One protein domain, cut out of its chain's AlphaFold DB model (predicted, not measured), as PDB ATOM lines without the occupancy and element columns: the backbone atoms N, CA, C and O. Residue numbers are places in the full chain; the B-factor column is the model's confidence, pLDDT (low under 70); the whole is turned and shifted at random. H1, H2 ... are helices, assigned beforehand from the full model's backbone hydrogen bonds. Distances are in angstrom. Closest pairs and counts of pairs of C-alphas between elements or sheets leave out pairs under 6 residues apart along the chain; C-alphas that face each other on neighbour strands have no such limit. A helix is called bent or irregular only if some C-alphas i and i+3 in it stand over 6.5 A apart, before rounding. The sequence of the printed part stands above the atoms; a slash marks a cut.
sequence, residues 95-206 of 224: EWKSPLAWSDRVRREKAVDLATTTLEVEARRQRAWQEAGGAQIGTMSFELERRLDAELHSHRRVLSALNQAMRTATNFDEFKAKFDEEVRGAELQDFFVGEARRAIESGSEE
ATOM      1  N   GLU A  95     182.933 215.168 112.520       63.62
ATOM      2  CA  GLU A  95     183.042 216.414 113.286       63.62
ATOM      3  C   GLU A  95     182.257 216.436 114.605       63.62
ATOM      4  O   GLU A  95     182.714 217.010 115.589       63.62
ATOM      5  N   TRP A  96     181.094 215.786 114.642       64.38
ATOM      6  CA  TRP A  96     180.212 215.742 115.816       64.38
ATOM      7  C   TRP A  96     180.288 214.422 116.589       64.38
ATOM      8  O   TRP A  96     179.533 214.222 117.539       64.38
ATOM      9  N   LYS A  97     181.143 213.489 116.154       73.69
ATOM     10  CA  LYS A  97     181.221 212.132 116.712       73.69
ATOM     11  C   LYS A  97     182.310 211.978 117.768       73.69
ATOM     12  O   LYS A  97     182.182 211.087 118.599       73.69
ATOM     13  N   SER A  98     183.346 212.820 117.735       83.25
ATOM     14  CA  SER A  98     184.436 212.801 118.715       83.25
ATOM     15  C   SER A  98     184.747 214.215 119.219       83.25
ATOM     16  O   SER A  98     184.956 215.122 118.406       83.25
ATOM     17  N   PRO A  99     184.855 214.411 120.543       83.69
ATOM     18  CA  PRO A  99     185.332 215.656 121.143       83.69
ATOM     19  C   PRO A  99     186.696 216.085 120.606       83.69
ATOM     20  O   PRO A  99     186.922 217.269 120.372       83.69
ATOM     21  N   LEU A 100     187.589 215.128 120.336       87.81
ATOM     22  CA  LEU A 100     188.918 215.404 119.792       87.81
ATOM     23  C   LEU A 100     188.856 215.961 118.364       87.81
ATOM     24  O   LEU A 100     189.660 216.825 118.014       87.81
ATOM     25  N   ALA A 101     187.892 215.509 117.553       86.88
ATOM     26  CA  ALA A 101     187.685 216.035 116.204       86.88
ATOM     27  C   ALA A 101     187.273 217.515 116.245       86.88
ATOM     28  O   ALA A 101     187.780 218.327 115.466       86.88
ATOM     29  N   TRP A 102     186.414 217.886 117.200       88.69
ATOM     30  CA  TRP A 102     186.056 219.283 117.423       88.69
ATOM     31  C   TRP A 102     187.251 220.118 117.903       88.69
ATOM     32  O   TRP A 102     187.502 221.190 117.353       88.69
ATOM     33  N   SER A 103     188.040 219.634 118.864       90.44
ATOM     34  CA  SER A 103     189.232 220.351 119.350       90.44
ATOM     35  C   SER A 103     190.267 220.577 118.252       90.44
ATOM     36  O   SER A 103     190.857 221.654 118.159       90.44
ATOM     37  N   ASP A 104     190.466 219.587 117.383       89.62
ATOM     38  CA  ASP A 104     191.369 219.718 116.245       89.62
ATOM     39  C   ASP A 104     190.822 220.689 115.185       89.62
ATOM     40  O   ASP A 104     191.587 221.452 114.591       89.62
ATOM     41  N   ARG A 105     189.498 220.770 115.003       89.12
ATOM     42  CA  ARG A 105     188.894 221.856 114.219       89.12
ATOM     43  C   ARG A 105     189.115 223.213 114.872       89.12
ATOM     44  O   ARG A 105     189.409 224.175 114.167       89.12
ATOM     45  N   VAL A 106     188.991 223.322 116.194       92.44
ATOM     46  CA  VAL A 106     189.274 224.582 116.888       92.44
ATOM     47  C   VAL A 106     190.703 225.025 116.604       92.44
ATOM     48  O   VAL A 106     190.891 226.152 116.144       92.44
ATOM     49  N   ARG A 107     191.680 224.127 116.768       93.12
ATOM     50  CA  ARG A 107     193.086 224.378 116.421       93.12
ATOM     51  C   ARG A 107     193.234 224.876 114.986       93.12
ATOM     52  O   ARG A 107     193.833 225.925 114.766       93.12
ATOM     53  N   ARG A 108     192.676 224.140 114.018       89.81
ATOM     54  CA  ARG A 108     192.869 224.401 112.586       89.81
ATOM     55  C   ARG A 108     192.101 225.619 112.088       89.81
ATOM     56  O   ARG A 108     192.638 226.369 111.288       89.81
ATOM     57  N   GLU A 109     190.888 225.877 112.557       90.81
ATOM     58  CA  GLU A 109     189.977 226.841 111.921       90.81
ATOM     59  C   GLU A 109     189.517 227.993 112.815       90.81
ATOM     60  O   GLU A 109     189.208 229.065 112.292       90.81
ATOM     61  N   LYS A 110     189.380 227.778 114.130       93.56
ATOM     62  CA  LYS A 110     188.531 228.640 114.974       93.56
ATOM     63  C   LYS A 110     189.239 229.314 116.140       93.56
ATOM     64  O   LYS A 110     188.655 230.232 116.710       93.56
ATOM     65  N   ALA A 111     190.448 228.901 116.506       96.06
ATOM     66  CA  ALA A 111     191.124 229.359 117.720       96.06
ATOM     67  C   ALA A 111     191.204 230.892 117.811       96.06
ATOM     68  O   ALA A 111     190.803 231.467 118.824       96.06
ATOM     69  N   VAL A 112     191.636 231.566 116.738       96.38
ATOM     70  CA  VAL A 112     191.743 233.035 116.703       96.38
ATOM     71  C   VAL A 112     190.367 233.701 116.778       96.38
ATOM     72  O   VAL A 112     190.191 234.661 117.527       96.38
ATOM     73  N   ASP A 113     189.371 233.191 116.054       95.62
ATOM     74  CA  ASP A 113     188.010 233.744 116.040       95.62
ATOM     75  C   ASP A 113     187.321 233.635 117.411       95.62
ATOM     76  O   ASP A 113     186.761 234.615 117.920       95.62
ATOM     77  N   LEU A 114     187.435 232.470 118.054       96.31
ATOM     78  CA  LEU A 114     186.922 232.226 119.400       96.31
ATOM     79  C   LEU A 114     187.634 233.107 120.429       96.31
ATOM     80  O   LEU A 114     186.966 233.798 121.195       96.31
ATOM     81  N   ALA A 115     188.970 233.167 120.398       97.00
ATOM     82  CA  ALA A 115     189.748 234.018 121.298       97.00
ATOM     83  C   ALA A 115     189.353 235.496 121.169       97.00
ATOM     84  O   ALA A 115     189.153 236.188 122.167       97.00
ATOM     85  N   THR A 116     189.175 235.970 119.938       96.88
ATOM     86  CA  THR A 116     188.771 237.355 119.660       96.88
ATOM     87  C   THR A 116     187.375 237.649 120.187       96.88
ATOM     88  O   THR A 116     187.155 238.684 120.813       96.88
ATOM     89  N   THR A 117     186.438 236.723 119.981       96.38
ATOM     90  CA  THR A 117     185.058 236.863 120.457       96.38
ATOM     91  C   THR A 117     185.014 236.921 121.980       96.38
ATOM     92  O   THR A 117     184.343 237.789 122.538       96.38
ATOM     93  N   THR A 118     185.779 236.059 122.653       94.94
ATOM     94  CA  THR A 118     185.919 236.074 124.113       94.94
ATOM     95  C   THR A 118     186.446 237.421 124.605       94.94
ATOM     96  O   THR A 118     185.829 238.028 125.477       94.94
ATOM     97  N   LEU A 119     187.515 237.946 123.997       95.56
ATOM     98  CA  LEU A 119     188.081 239.252 124.358       95.56
ATOM     99  C   LEU A 119     187.089 240.407 124.159       95.56
ATOM    100  O   LEU A 119     187.005 241.309 124.989       95.56
ATOM    101  N   GLU A 120     186.315 240.392 123.075       95.50
ATOM    102  CA  GLU A 120     185.306 241.420 122.793       95.50
ATOM    103  C   GLU A 120     184.116 241.357 123.764       95.50
ATOM    104  O   GLU A 120     183.571 242.393 124.159       95.50
ATOM    105  N   VAL A 121     183.690 240.154 124.160       95.69
ATOM    106  CA  VAL A 121     182.657 239.957 125.188       95.69
ATOM    107  C   VAL A 121     183.163 240.430 126.549       95.69
ATOM    108  O   VAL A 121     182.471 241.203 127.212       95.69
ATOM    109  N   GLU A 122     184.376 240.042 126.936       95.69
ATOM    110  CA  GLU A 122     185.006 240.463 128.188       95.69
ATOM    111  C   GLU A 122     185.183 241.983 128.258       95.69
ATOM    112  O   GLU A 122     184.754 242.604 129.228       95.69
ATOM    113  N   ALA A 123     185.692 242.620 127.199       95.88
ATOM    114  CA  ALA A 123     185.853 244.073 127.151       95.88
ATOM    115  C   ALA A 123     184.515 244.834 127.222       95.88
ATOM    116  O   ALA A 123     184.467 245.982 127.671       95.88
ATOM    117  N   ARG A 124     183.410 244.237 126.753       97.12
ATOM    118  CA  ARG A 124     182.062 244.805 126.928       97.12
ATOM    119  C   ARG A 124     181.568 244.642 128.363       97.12
ATOM    120  O   ARG A 124     181.090 245.616 128.936       97.12
ATOM    121  N   ARG A 125     181.723 243.452 128.950       97.25
ATOM    122  CA  ARG A 125     181.366 243.178 130.352       97.25
ATOM    123  C   ARG A 125     182.131 244.084 131.316       97.25
ATOM    124  O   ARG A 125     181.520 244.695 132.186       97.25
ATOM    125  N   GLN A 126     183.439 244.236 131.121       97.62
ATOM    126  CA  GLN A 126     184.269 245.110 131.947       97.62
ATOM    127  C   GLN A 126     183.795 246.566 131.889       97.62
ATOM    128  O   GLN A 126     183.663 247.203 132.933       97.62
ATOM    129  N   ARG A 127     183.488 247.084 130.691       97.88
ATOM    130  CA  ARG A 127     182.933 248.436 130.535       97.88
ATOM    131  C   ARG A 127     181.604 248.597 131.261       97.88
ATOM    132  O   ARG A 127     181.459 249.554 132.007       97.88
ATOM    133  N   ALA A 128     180.690 247.635 131.131       98.12
ATOM    134  CA  ALA A 128     179.408 247.677 131.834       98.12
ATOM    135  C   ALA A 128     179.585 247.745 133.364       98.12
ATOM    136  O   ALA A 128     178.922 248.535 134.036       98.12
ATOM    137  N   TRP A 129     180.527 246.979 133.924       98.25
ATOM    138  CA  TRP A 129     180.852 247.067 135.350       98.25
ATOM    139  C   TRP A 129     181.468 248.407 135.749       98.25
ATOM    140  O   TRP A 129     181.133 248.943 136.805       98.25
ATOM    141  N   GLN A 130     182.369 248.949 134.929       98.06
ATOM    142  CA  GLN A 130     182.993 250.252 135.171       98.06
ATOM    143  C   GLN A 130     181.982 251.401 135.086       98.06
ATOM    144  O   GLN A 130     182.058 252.328 135.887       98.06
ATOM    145  N   GLU A 131     181.024 251.328 134.163       97.81
ATOM    146  CA  GLU A 131     179.933 252.297 134.025       97.81
ATOM    147  C   GLU A 131     178.983 252.255 135.230       97.81
ATOM    148  O   GLU A 131     178.589 253.304 135.734       97.81
ATOM    149  N   ALA A 132     178.655 251.062 135.735       97.38
ATOM    150  CA  ALA A 132     177.736 250.903 136.862       97.38
ATOM    151  C   ALA A 132     178.372 251.208 138.232       97.38
ATOM    152  O   ALA A 132     177.706 251.747 139.115       97.38
ATOM    153  N   GLY A 133     179.638 250.831 138.434       94.94
ATOM    154  CA  GLY A 133     180.312 250.883 139.738       94.94
ATOM    155  C   GLY A 133     181.448 251.903 139.852       94.94
ATOM    156  O   GLY A 133     182.043 252.030 140.919       94.94
ATOM    157  N   GLY A 134     181.791 252.609 138.773       96.81
ATOM    158  CA  GLY A 134     183.021 253.398 138.679       96.81
ATOM    159  C   GLY A 134     184.256 252.534 138.380       96.81
ATOM    160  O   GLY A 134     184.246 251.313 138.531       96.81
ATOM    161  N   ALA A 135     185.354 253.166 137.952       95.44
ATOM    162  CA  ALA A 135     186.508 252.467 137.370       95.44
ATOM    163  C   ALA A 135     187.137 251.399 138.288       95.44
ATOM    164  O   ALA A 135     187.388 250.275 137.848       95.44
ATOM    165  N   GLN A 136     187.385 251.730 139.562       97.06
ATOM    166  CA  GLN A 136     188.053 250.824 140.501       97.06
ATOM    167  C   GLN A 136     187.148 249.656 140.911       97.06
ATOM    168  O   GLN A 136     187.523 248.498 140.729       97.06
ATOM    169  N   ILE A 137     185.949 249.956 141.426       97.31
ATOM    170  CA  ILE A 137     184.995 248.936 141.883       97.31
ATOM    171  C   ILE A 137     184.545 248.074 140.702       97.31
ATOM    172  O   ILE A 137     184.556 246.854 140.808       97.31
ATOM    173  N   GLY A 138     184.237 248.681 139.553       97.94
ATOM    174  CA  GLY A 138     183.847 247.951 138.352       97.94
ATOM    175  C   GLY A 138     184.921 246.979 137.866       97.94
ATOM    176  O   GLY A 138     184.612 245.841 137.525       97.94
ATOM    177  N   THR A 139     186.198 247.373 137.905       97.19
ATOM    178  CA  THR A 139     187.301 246.468 137.543       97.19
ATOM    179  C   THR A 139     187.419 245.295 138.522       97.19
ATOM    180  O   THR A 139     187.568 244.157 138.087       97.19
ATOM    181  N   MET A 140     187.289 245.536 139.831       97.69
ATOM    182  CA  MET A 140     187.297 244.460 140.831       97.69
ATOM    183  C   MET A 140     186.108 243.502 140.665       97.69
ATOM    184  O   MET A 140     186.295 242.287 140.714       97.69
ATOM    185  N   SER A 141     184.904 244.033 140.438       98.06
ATOM    186  CA  SER A 141     183.693 243.235 140.213       98.06
ATOM    187  C   SER A 141     183.798 242.382 138.955       98.06
ATOM    188  O   SER A 141     183.480 241.195 138.998       98.06
ATOM    189  N   PHE A 142     184.308 242.949 137.859       97.81
ATOM    190  CA  PHE A 142     184.548 242.204 136.629       97.81
ATOM    191  C   PHE A 142     185.561 241.068 136.832       97.81
ATOM    192  O   PHE A 142     185.316 239.950 136.389       97.81
ATOM    193  N   GLU A 143     186.672 241.309 137.536       97.31
ATOM    194  CA  GLU A 143     187.653 240.252 137.822       97.31
ATOM    195  C   GLU A 143     187.068 239.119 138.677       97.31
ATOM    196  O   GLU A 143     187.387 237.948 138.453       97.31
ATOM    197  N   LEU A 144     186.192 239.439 139.636       97.44
ATOM    198  CA  LEU A 144     185.469 238.433 140.415       97.44
ATOM    199  C   LEU A 144     184.480 237.644 139.549       97.44
ATOM    200  O   LEU A 144     184.503 236.414 139.601       97.44
ATOM    201  N   GLU A 145     183.660 238.320 138.732       97.31
ATOM    202  CA  GLU A 145     182.751 237.654 137.786       97.31
ATOM    203  C   GLU A 145     183.539 236.717 136.869       97.31
ATOM    204  O   GLU A 145     183.199 235.545 136.762       97.31
ATOM    205  N   ARG A 146     184.632 237.199 136.269       94.81
ATOM    206  CA  ARG A 146     185.470 236.428 135.344       94.81
ATOM    207  C   ARG A 146     186.018 235.151 135.985       94.81
ATOM    208  O   ARG A 146     186.000 234.100 135.351       94.81
ATOM    209  N   ARG A 147     186.488 235.219 137.238       96.00
ATOM    210  CA  ARG A 147     186.958 234.035 137.985       96.00
ATOM    211  C   ARG A 147     185.823 233.051 138.260       96.00
ATOM    212  O   ARG A 147     186.002 231.857 138.050       96.00
ATOM    213  N   LEU A 148     184.665 233.544 138.698       96.44
ATOM    214  CA  LEU A 148     183.496 232.699 138.957       96.44
ATOM    215  C   LEU A 148     182.979 232.031 137.678       96.44
ATOM    216  O   LEU A 148     182.657 230.848 137.702       96.44
ATOM    217  N   ASP A 149     182.930 232.760 136.564       94.12
ATOM    218  CA  ASP A 149     182.483 232.235 135.270       94.12
ATOM    219  C   ASP A 149     183.450 231.151 134.762       94.12
ATOM    220  O   ASP A 149     183.003 230.109 134.285       94.12
ATOM    221  N   ALA A 150     184.765 231.333 134.949       90.56
ATOM    222  CA  ALA A 150     185.773 230.322 134.622       90.56
ATOM    223  C   ALA A 150     185.601 229.030 135.444       90.56
ATOM    224  O   ALA A 150     185.599 227.933 134.881       90.56
ATOM    225  N   GLU A 151     185.388 229.148 136.758       93.25
ATOM    226  CA  GLU A 151     185.102 227.999 137.623       93.25
ATOM    227  C   GLU A 151     183.798 227.305 137.214       93.25
ATOM    228  O   GLU A 151     183.772 226.091 137.004       93.25
ATOM    229  N   LEU A 152     182.711 228.060 137.033       95.19
ATOM    230  CA  LEU A 152     181.422 227.512 136.602       95.19
ATOM    231  C   LEU A 152     181.530 226.801 135.251       95.19
ATOM    232  O   LEU A 152     180.923 225.744 135.066       95.19
ATOM    233  N   HIS A 153     182.303 227.354 134.318       90.75
ATOM    234  CA  HIS A 153     182.556 226.731 133.026       90.75
ATOM    235  C   HIS A 153     183.304 225.400 133.181       90.75
ATOM    236  O   HIS A 153     182.860 224.391 132.631       90.75
ATOM    237  N   SER A 154     184.361 225.361 134.002       90.81
ATOM    238  CA  SER A 154     185.115 224.135 134.303       90.81
ATOM    239  C   SER A 154     184.220 223.034 134.888       90.81
ATOM    240  O   SER A 154     184.233 221.896 134.413       90.81
ATOM    241  N   HIS A 155     183.358 223.376 135.851       94.12
ATOM    242  CA  HIS A 155     182.425 222.418 136.455       94.12
ATOM    243  C   HIS A 155     181.366 221.932 135.456       94.12
ATOM    244  O   HIS A 155     181.112 220.729 135.356       94.12
ATOM    245  N   ARG A 156     180.756 222.845 134.685       94.19
ATOM    246  CA  ARG A 156     179.768 222.492 133.647       94.19
ATOM    247  C   ARG A 156     180.357 221.546 132.609       94.19
ATOM    248  O   ARG A 156     179.674 220.617 132.192       94.19
ATOM    249  N   ARG A 157     181.618 221.753 132.234       91.75
ATOM    250  CA  ARG A 157     182.356 220.894 131.305       91.75
ATOM    251  C   ARG A 157     182.509 219.473 131.844       91.75
ATOM    252  O   ARG A 157     182.107 218.538 131.161       91.75
ATOM    253  N   VAL A 158     182.996 219.306 133.078       94.75
ATOM    254  CA  VAL A 158     183.140 217.972 133.699       94.75
ATOM    255  C   VAL A 158     181.786 217.268 133.814       94.75
ATOM    256  O   VAL A 158     181.668 216.093 133.477       94.75
ATOM    257  N   LEU A 159     180.741 217.986 134.231       96.06
ATOM    258  CA  LEU A 159     179.387 217.431 134.313       96.06
ATOM    259  C   LEU A 159     178.826 217.047 132.939       96.06
ATOM    260  O   LEU A 159     178.144 216.031 132.819       96.06
ATOM    261  N   SER A 160     179.105 217.834 131.901       93.75
ATOM    262  CA  SER A 160     178.706 217.515 130.530       93.75
ATOM    263  C   SER A 160     179.412 216.255 130.026       93.75
ATOM    264  O   SER A 160     178.740 215.354 129.530       93.75
ATOM    265  N   ALA A 161     180.732 216.158 130.221       94.19
ATOM    266  CA  ALA A 161     181.526 214.975 129.885       94.19
ATOM    267  C   ALA A 161     181.003 213.726 130.608       94.19
ATOM    268  O   ALA A 161     180.774 212.687 129.988       94.19
ATOM    269  N   LEU A 162     180.725 213.848 131.910       96.69
ATOM    270  CA  LEU A 162     180.151 212.776 132.718       96.69
ATOM    271  C   LEU A 162     178.800 212.316 132.158       96.69
ATOM    272  O   LEU A 162     178.595 211.125 131.926       96.69
ATOM    273  N   ASN A 163     177.883 213.255 131.909       95.81
ATOM    274  CA  ASN A 163     176.560 212.956 131.364       95.81
ATOM    275  C   ASN A 163     176.641 212.289 129.987       95.81
ATOM    276  O   ASN A 163     175.910 211.334 129.725       95.81
ATOM    277  N   GLN A 164     177.527 212.761 129.115       92.69
ATOM    278  CA  GLN A 164     177.688 212.213 127.773       92.69
ATOM    279  C   GLN A 164     178.276 210.795 127.799       92.69
ATOM    280  O   GLN A 164     177.757 209.895 127.130       92.69
ATOM    281  N   ALA A 165     179.294 210.563 128.630       94.75
ATOM    282  CA  ALA A 165     179.876 209.242 128.827       94.75
ATOM    283  C   ALA A 165     178.845 208.256 129.399       94.75
ATOM    284  O   ALA A 165     178.675 207.169 128.848       94.75
ATOM    285  N   MET A 166     178.084 208.649 130.432       95.75
ATOM    286  CA  MET A 166     177.025 207.808 131.017       95.75
ATOM    287  C   MET A 166     175.947 207.417 130.001       95.75
ATOM    288  O   MET A 166     175.427 206.307 130.051       95.75
ATOM    289  N   ARG A 167     175.584 208.322 129.084       95.06
ATOM    290  CA  ARG A 167     174.523 208.071 128.095       95.06
ATOM    291  C   ARG A 167     174.943 207.148 126.960       95.06
ATOM    292  O   ARG A 167     174.074 206.567 126.318       95.06
ATOM    293  N   THR A 168     176.235 207.080 126.659       94.12
ATOM    294  CA  THR A 168     176.721 206.433 125.435       94.12
ATOM    295  C   THR A 168     177.592 205.214 125.693       94.12
ATOM    296  O   THR A 168     177.820 204.440 124.764       94.12
ATOM    297  N   ALA A 169     178.128 205.037 126.897       96.81
ATOM    298  CA  ALA A 169     178.888 203.852 127.260       96.81
ATOM    299  C   ALA A 169     177.967 202.671 127.577       96.81
ATOM    300  O   ALA A 169     176.909 202.836 128.181       96.81
ATOM    301  N   THR A 170     178.390 201.469 127.193       97.50
ATOM    302  CA  THR A 170     177.653 200.231 127.492       97.50
ATOM    303  C   THR A 170     178.188 199.510 128.727       97.50
ATOM    304  O   THR A 170     177.513 198.656 129.301       97.50
ATOM    305  N   ASN A 171     179.400 199.859 129.156       97.94
ATOM    306  CA  ASN A 171     180.092 199.279 130.297       97.94
ATOM    307  C   ASN A 171     181.023 200.314 130.954       97.94
ATOM    308  O   ASN A 171     181.199 201.428 130.459       97.94
ATOM    309  N   PHE A 172     181.603 199.950 132.099       97.50
ATOM    310  CA  PHE A 172     182.407 200.869 132.904       97.50
ATOM    311  C   PHE A 172     183.730 201.283 132.242       97.50
ATOM    312  O   PHE A 172     184.153 202.429 132.395       97.50
ATOM    313  N   ASP A 173     184.370 200.386 131.493       98.00
ATOM    314  CA  ASP A 173     185.634 200.694 130.821       98.00
ATOM    315  C   ASP A 173     185.412 201.648 129.640       98.00
ATOM    316  O   ASP A 173     186.133 202.636 129.499       98.00
ATOM    317  N   GLU A 174     184.347 201.439 128.857       96.94
ATOM    318  CA  GLU A 174     183.906 202.399 127.836       96.94
ATOM    319  C   GLU A 174     183.529 203.750 128.439       96.94
ATOM    320  O   GLU A 174     183.831 204.790 127.858       96.94
ATOM    321  N   PHE A 175     182.873 203.751 129.600       97.69
ATOM    322  CA  PHE A 175     182.513 204.981 130.297       97.69
ATOM    323  C   PHE A 175     183.756 205.804 130.643       97.69
ATOM    324  O   PHE A 175     183.791 206.994 130.333       97.69
ATOM    325  N   LYS A 176     184.787 205.175 131.222       97.81
ATOM    326  CA  LYS A 176     186.057 205.847 131.528       97.81
ATOM    327  C   LYS A 176     186.705 206.416 130.274       97.81
ATOM    328  O   LYS A 176     187.017 207.599 130.245       97.81
ATOM    329  N   ALA A 177     186.841 205.593 129.234       96.19
ATOM    330  CA  ALA A 177     187.480 206.009 127.991       96.19
ATOM    331  C   ALA A 177     186.772 207.219 127.360       96.19
ATOM    332  O   ALA A 177     187.428 208.181 126.971       96.19
ATOM    333  N   LYS A 178     185.433 207.202 127.316       94.94
ATOM    334  CA  LYS A 178     184.640 208.313 126.774       94.94
ATOM    335  C   LYS A 178     184.712 209.561 127.645       94.94
ATOM    336  O   LYS A 178     184.826 210.657 127.115       94.94
ATOM    337  N   PHE A 179     184.655 209.412 128.967       96.62
ATOM    338  CA  PHE A 179     184.801 210.542 129.883       96.62
ATOM    339  C   PHE A 179     186.166 211.222 129.720       96.62
ATOM    340  O   PHE A 179     186.226 212.442 129.572       96.62
ATOM    341  N   ASP A 180     187.243 210.436 129.680       96.50
ATOM    342  CA  ASP A 180     188.602 210.947 129.500       96.50
ATOM    343  C   ASP A 180     188.770 211.628 128.131       96.50
ATOM    344  O   ASP A 180     189.407 212.678 128.037       96.50
ATOM    345  N   GLU A 181     188.172 211.075 127.068       94.69
ATOM    346  CA  GLU A 181     188.174 211.683 125.733       94.69
ATOM    347  C   GLU A 181     187.453 213.042 125.711       94.69
ATOM    348  O   GLU A 181     187.989 214.010 125.169       94.69
ATOM    349  N   GLU A 182     186.273 213.139 126.332       94.31
ATOM    350  CA  GLU A 182     185.492 214.381 126.448       94.31
ATOM    351  C   GLU A 182     186.251 215.464 127.223       94.31
ATOM    352  O   GLU A 182     186.369 216.605 126.762       94.31
ATOM    353  N   VAL A 183     186.812 215.109 128.386       95.25
ATOM    354  CA  VAL A 183     187.600 216.042 129.204       95.25
ATOM    355  C   VAL A 183     188.822 216.518 128.425       95.25
ATOM    356  O   VAL A 183     189.036 217.725 128.302       95.25
ATOM    357  N   ARG A 184     189.577 215.592 127.827       94.88
ATOM    358  CA  ARG A 184     190.778 215.916 127.052       94.88
ATOM    359  C   ARG A 184     190.466 216.779 125.832       94.88
ATOM    360  O   ARG A 184     191.219 217.705 125.535       94.88
ATOM    361  N   GLY A 185     189.381 216.491 125.116       93.31
ATOM    362  CA  GLY A 185     188.937 217.308 123.991       93.31
ATOM    363  C   GLY A 185     188.694 218.749 124.431       93.31
ATOM    364  O   GLY A 185     189.262 219.690 123.866       93.31
ATOM    365  N   ALA A 186     187.926 218.939 125.495       92.12
ATOM    366  CA  ALA A 186     187.632 220.276 125.980       92.12
ATOM    367  C   ALA A 186     188.881 221.008 126.528       92.12
ATOM    368  O   ALA A 186     189.053 222.197 126.268       92.12
ATOM    369  N   GLU A 187     189.805 220.307 127.195       93.62
ATOM    370  CA  GLU A 187     191.099 220.874 127.611       93.62
ATOM    371  C   GLU A 187     191.949 221.344 126.426       93.62
ATOM    372  O   GLU A 187     192.535 222.426 126.473       93.62
ATOM    373  N   LEU A 188     191.996 220.564 125.342       95.12
ATOM    374  CA  LEU A 188     192.704 220.949 124.119       95.12
ATOM    375  C   LEU A 188     192.078 222.187 123.471       95.12
ATOM    376  O   LEU A 188     192.800 223.084 123.042       95.12
ATOM    377  N   GLN A 189     190.746 222.267 123.425       93.94
ATOM    378  CA  GLN A 189     190.054 223.462 122.939       93.94
ATOM    379  C   GLN A 189     190.469 224.702 123.745       93.94
ATOM    380  O   GLN A 189     190.854 225.715 123.153       93.94
ATOM    381  N   ASP A 190     190.412 224.620 125.076       93.69
ATOM    382  CA  ASP A 190     190.772 225.731 125.960       93.69
ATOM    383  C   ASP A 190     192.242 226.123 125.803       93.69
ATOM    384  O   ASP A 190     192.570 227.309 125.783       93.69
ATOM    385  N   PHE A 191     193.121 225.136 125.629       95.62
ATOM    386  CA  PHE A 191     194.531 225.356 125.348       95.62
ATOM    387  C   PHE A 191     194.728 226.175 124.062       95.62
ATOM    388  O   PHE A 191     195.335 227.245 124.119       95.62
ATOM    389  N   PHE A 192     194.161 225.749 122.927       96.44
ATOM    390  CA  PHE A 192     194.346 226.448 121.645       96.44
ATOM    391  C   PHE A 192     193.752 227.862 121.649       96.44
ATOM    392  O   PHE A 192     194.369 228.806 121.148       96.44
ATOM    393  N   VAL A 193     192.564 228.033 122.240       96.62
ATOM    394  CA  VAL A 193     191.937 229.356 122.382       96.62
ATOM    395  C   VAL A 193     192.753 230.237 123.333       96.62
ATOM    396  O   VAL A 193     192.958 231.418 123.052       96.62
ATOM    397  N   GLY A 194     193.260 229.679 124.433       96.06
ATOM    398  CA  GLY A 194     194.093 230.376 125.409       96.06
ATOM    399  C   GLY A 194     195.448 230.816 124.850       96.06
ATOM    400  O   GLY A 194     195.913 231.913 125.156       96.06
ATOM    401  N   GLU A 195     196.084 230.008 124.000       96.06
ATOM    402  CA  GLU A 195     197.293 230.402 123.267       96.06
ATOM    403  C   GLU A 195     197.030 231.569 122.316       96.06
ATOM    404  O   GLU A 195     197.694 232.602 122.428       96.06
ATOM    405  N   ALA A 196     196.014 231.455 121.452       96.19
ATOM    406  CA  ALA A 196     195.645 232.529 120.533       96.19
ATOM    407  C   ALA A 196     195.301 233.822 121.291       96.19
ATOM    408  O   ALA A 196     195.753 234.906 120.925       96.19
ATOM    409  N   ARG A 197     194.554 233.710 122.395       96.12
ATOM    410  CA  ARG A 197     194.220 234.839 123.269       96.12
ATOM    411  C   ARG A 197     195.471 235.535 123.801       96.12
ATOM    412  O   ARG A 197     195.581 236.751 123.649       96.12
ATOM    413  N   ARG A 198     196.411 234.787 124.391       96.19
ATOM    414  CA  ARG A 198     197.656 235.347 124.946       96.19
ATOM    415  C   ARG A 198     198.467 236.081 123.882       96.19
ATOM    416  O   ARG A 198     198.983 237.166 124.154       96.19
ATOM    417  N   ALA A 199     198.540 235.535 122.671       94.38
ATOM    418  CA  ALA A 199     199.240 236.175 121.562       94.38
ATOM    419  C   ALA A 199     198.558 237.482 121.112       94.38
ATOM    420  O   ALA A 199     199.233 238.488 120.896       94.38
ATOM    421  N   ILE A 200     197.218 237.515 121.051       94.31
ATOM    422  CA  ILE A 200     196.442 238.729 120.726       94.31
ATOM    423  C   ILE A 200     196.590 239.804 121.814       94.31
ATOM    424  O   ILE A 200     196.681 240.994 121.506       94.31
ATOM    425  N   GLU A 201     196.550 239.414 123.091       94.25
ATOM    426  CA  GLU A 201     196.653 240.337 124.228       94.25
ATOM    427  C   GLU A 201     198.048 240.954 124.336       94.25
ATOM    428  O   GLU A 201     198.157 242.166 124.516       94.25
ATOM    429  N   SER A 202     199.094 240.135 124.190       93.50
ATOM    430  CA  SER A 202     200.490 240.582 124.269       93.50
ATOM    431  C   SER A 202     201.003 241.236 122.985       93.50
ATOM    432  O   SER A 202     202.051 241.878 123.019       93.50
ATOM    433  N   GLY A 203     200.284 241.095 121.865       91.06
ATOM    434  CA  GLY A 203     200.769 241.539 120.562       91.06
ATOM    435  C   GLY A 203     202.051 240.803 120.179       91.06
ATOM    436  O   GLY A 203     203.031 241.436 119.803       91.06
ATOM    437  N   SER A 204     202.078 239.479 120.335       90.00
ATOM    438  CA  SER A 204     203.223 238.633 119.988       90.00
ATOM    439  C   SER A 204     202.957 237.808 118.726       90.00
ATOM    440  O   SER A 204     201.829 237.743 118.239       90.00
ATOM    441  N   GLU A 205     203.994 237.140 118.209       87.44
ATOM    442  CA  GLU A 205     203.889 236.193 117.082       87.44
ATOM    443  C   GLU A 205     203.257 236.838 115.830       87.44
ATOM    444  O   GLU A 205     203.707 237.904 115.406       87.44
ATOM    445  N   GLU A 206     202.214 236.241 115.241       86.88
ATOM    446  CA  GLU A 206     201.475 236.809 114.105       86.88
ATOM    447  C   GLU A 206     200.803 238.160 114.409       86.88
ATOM    448  O   GLU A 206     200.437 238.902 113.495       86.88
TER     449      GLU A 206
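Overview. This is residues 95 to 206 of the 224 residues of an uncharacterized protein of Ramlibacter sp. 18x22-1 (UniProt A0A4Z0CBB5). Three long helices make a flat, open triangle: H2 is the long base, H3 folds back from one end of it, and H1b, the longer arm of the bent helix H1, makes the third side from the other end of H2 to the last part of H3. The short arm H1a lies side by side with H3, and the middle of the triangle is empty, with residues 147 to 153 of H2 standing free. The printed part has 112 residues, with three named helices in the order H1, H2, H3 and no named strand; the class is all helix. The whole is loose, with a radius of gyration of the C-alphas of 17.3 A, and spans 55 by 32 by 17 A.

Along the chain. H1, residues 99 to 133, was assigned as one helix by its hydrogen bonds but is bent: C-alphas 109 and 112 are 8.0 A apart. Its arm H1a, residues 99 to 109, begins at C-alpha 99 (185.332, 215.656, 121.143) and is 15.2 A long from first to last C-alpha. Its arm H1b, residues 112 to 133, is 31.3 A long. H2, residues 135 to 168, is 48.6 A long and begins at C-alpha 135 (186.508, 252.467, 137.370). H3, residues 172 to 202, is 44.5 A long and ends at C-alpha 202 (200.490, 240.582, 124.269).

Arrangement. H1a and H1b stand about perpendicular, at 88 degrees. H1a touches residues 181 to 193 of H3 at a shallow tilt of 19 degrees, the same way; the closest C-alphas, of Leu 100 and Gly 185, are 4.6 A apart. Residues 112 to 119 of H1b touch residues 193 to 200 of H3, closest at the C-alphas of Ala 115 and Arg 197, 5.0 A apart; at 71 degrees the two are only just about perpendicular. H1b and H2 form a helical hairpin at a steep tilt of 45 degrees, opposite ways. There residues 125 to 132 touch residues 136 to 142, and the closest C-alphas, of Gln 130 and Gly 138, are 4.0 A apart. H2 and H3 form a second helical hairpin at a shallow tilt of 28 degrees, opposite ways. Residues 157 to 168 touch residues 175 to 186 in it, closest at the C-alphas of Ala 165 and Phe 179, 5.2 A apart. H1a and H2 are apart. The helix packing is part aligned and part crossed: of these 4 touching pairs, 2 are at a shallow tilt. In H1a, H1b, H2 and H3 every O i to N i+4 pair is within hydrogen-bond range.

Size, cuts and confidence. The two C-alphas farthest apart, of Gly 134 and Asn 171, are 54.8 A apart. The printed part has no cut, and the links H1 to H2 and H2 to H3 are tight, with 1 and 3 residues. The mean pLDDT of the printed part is 94.0; residues 95 to 96 are under 70.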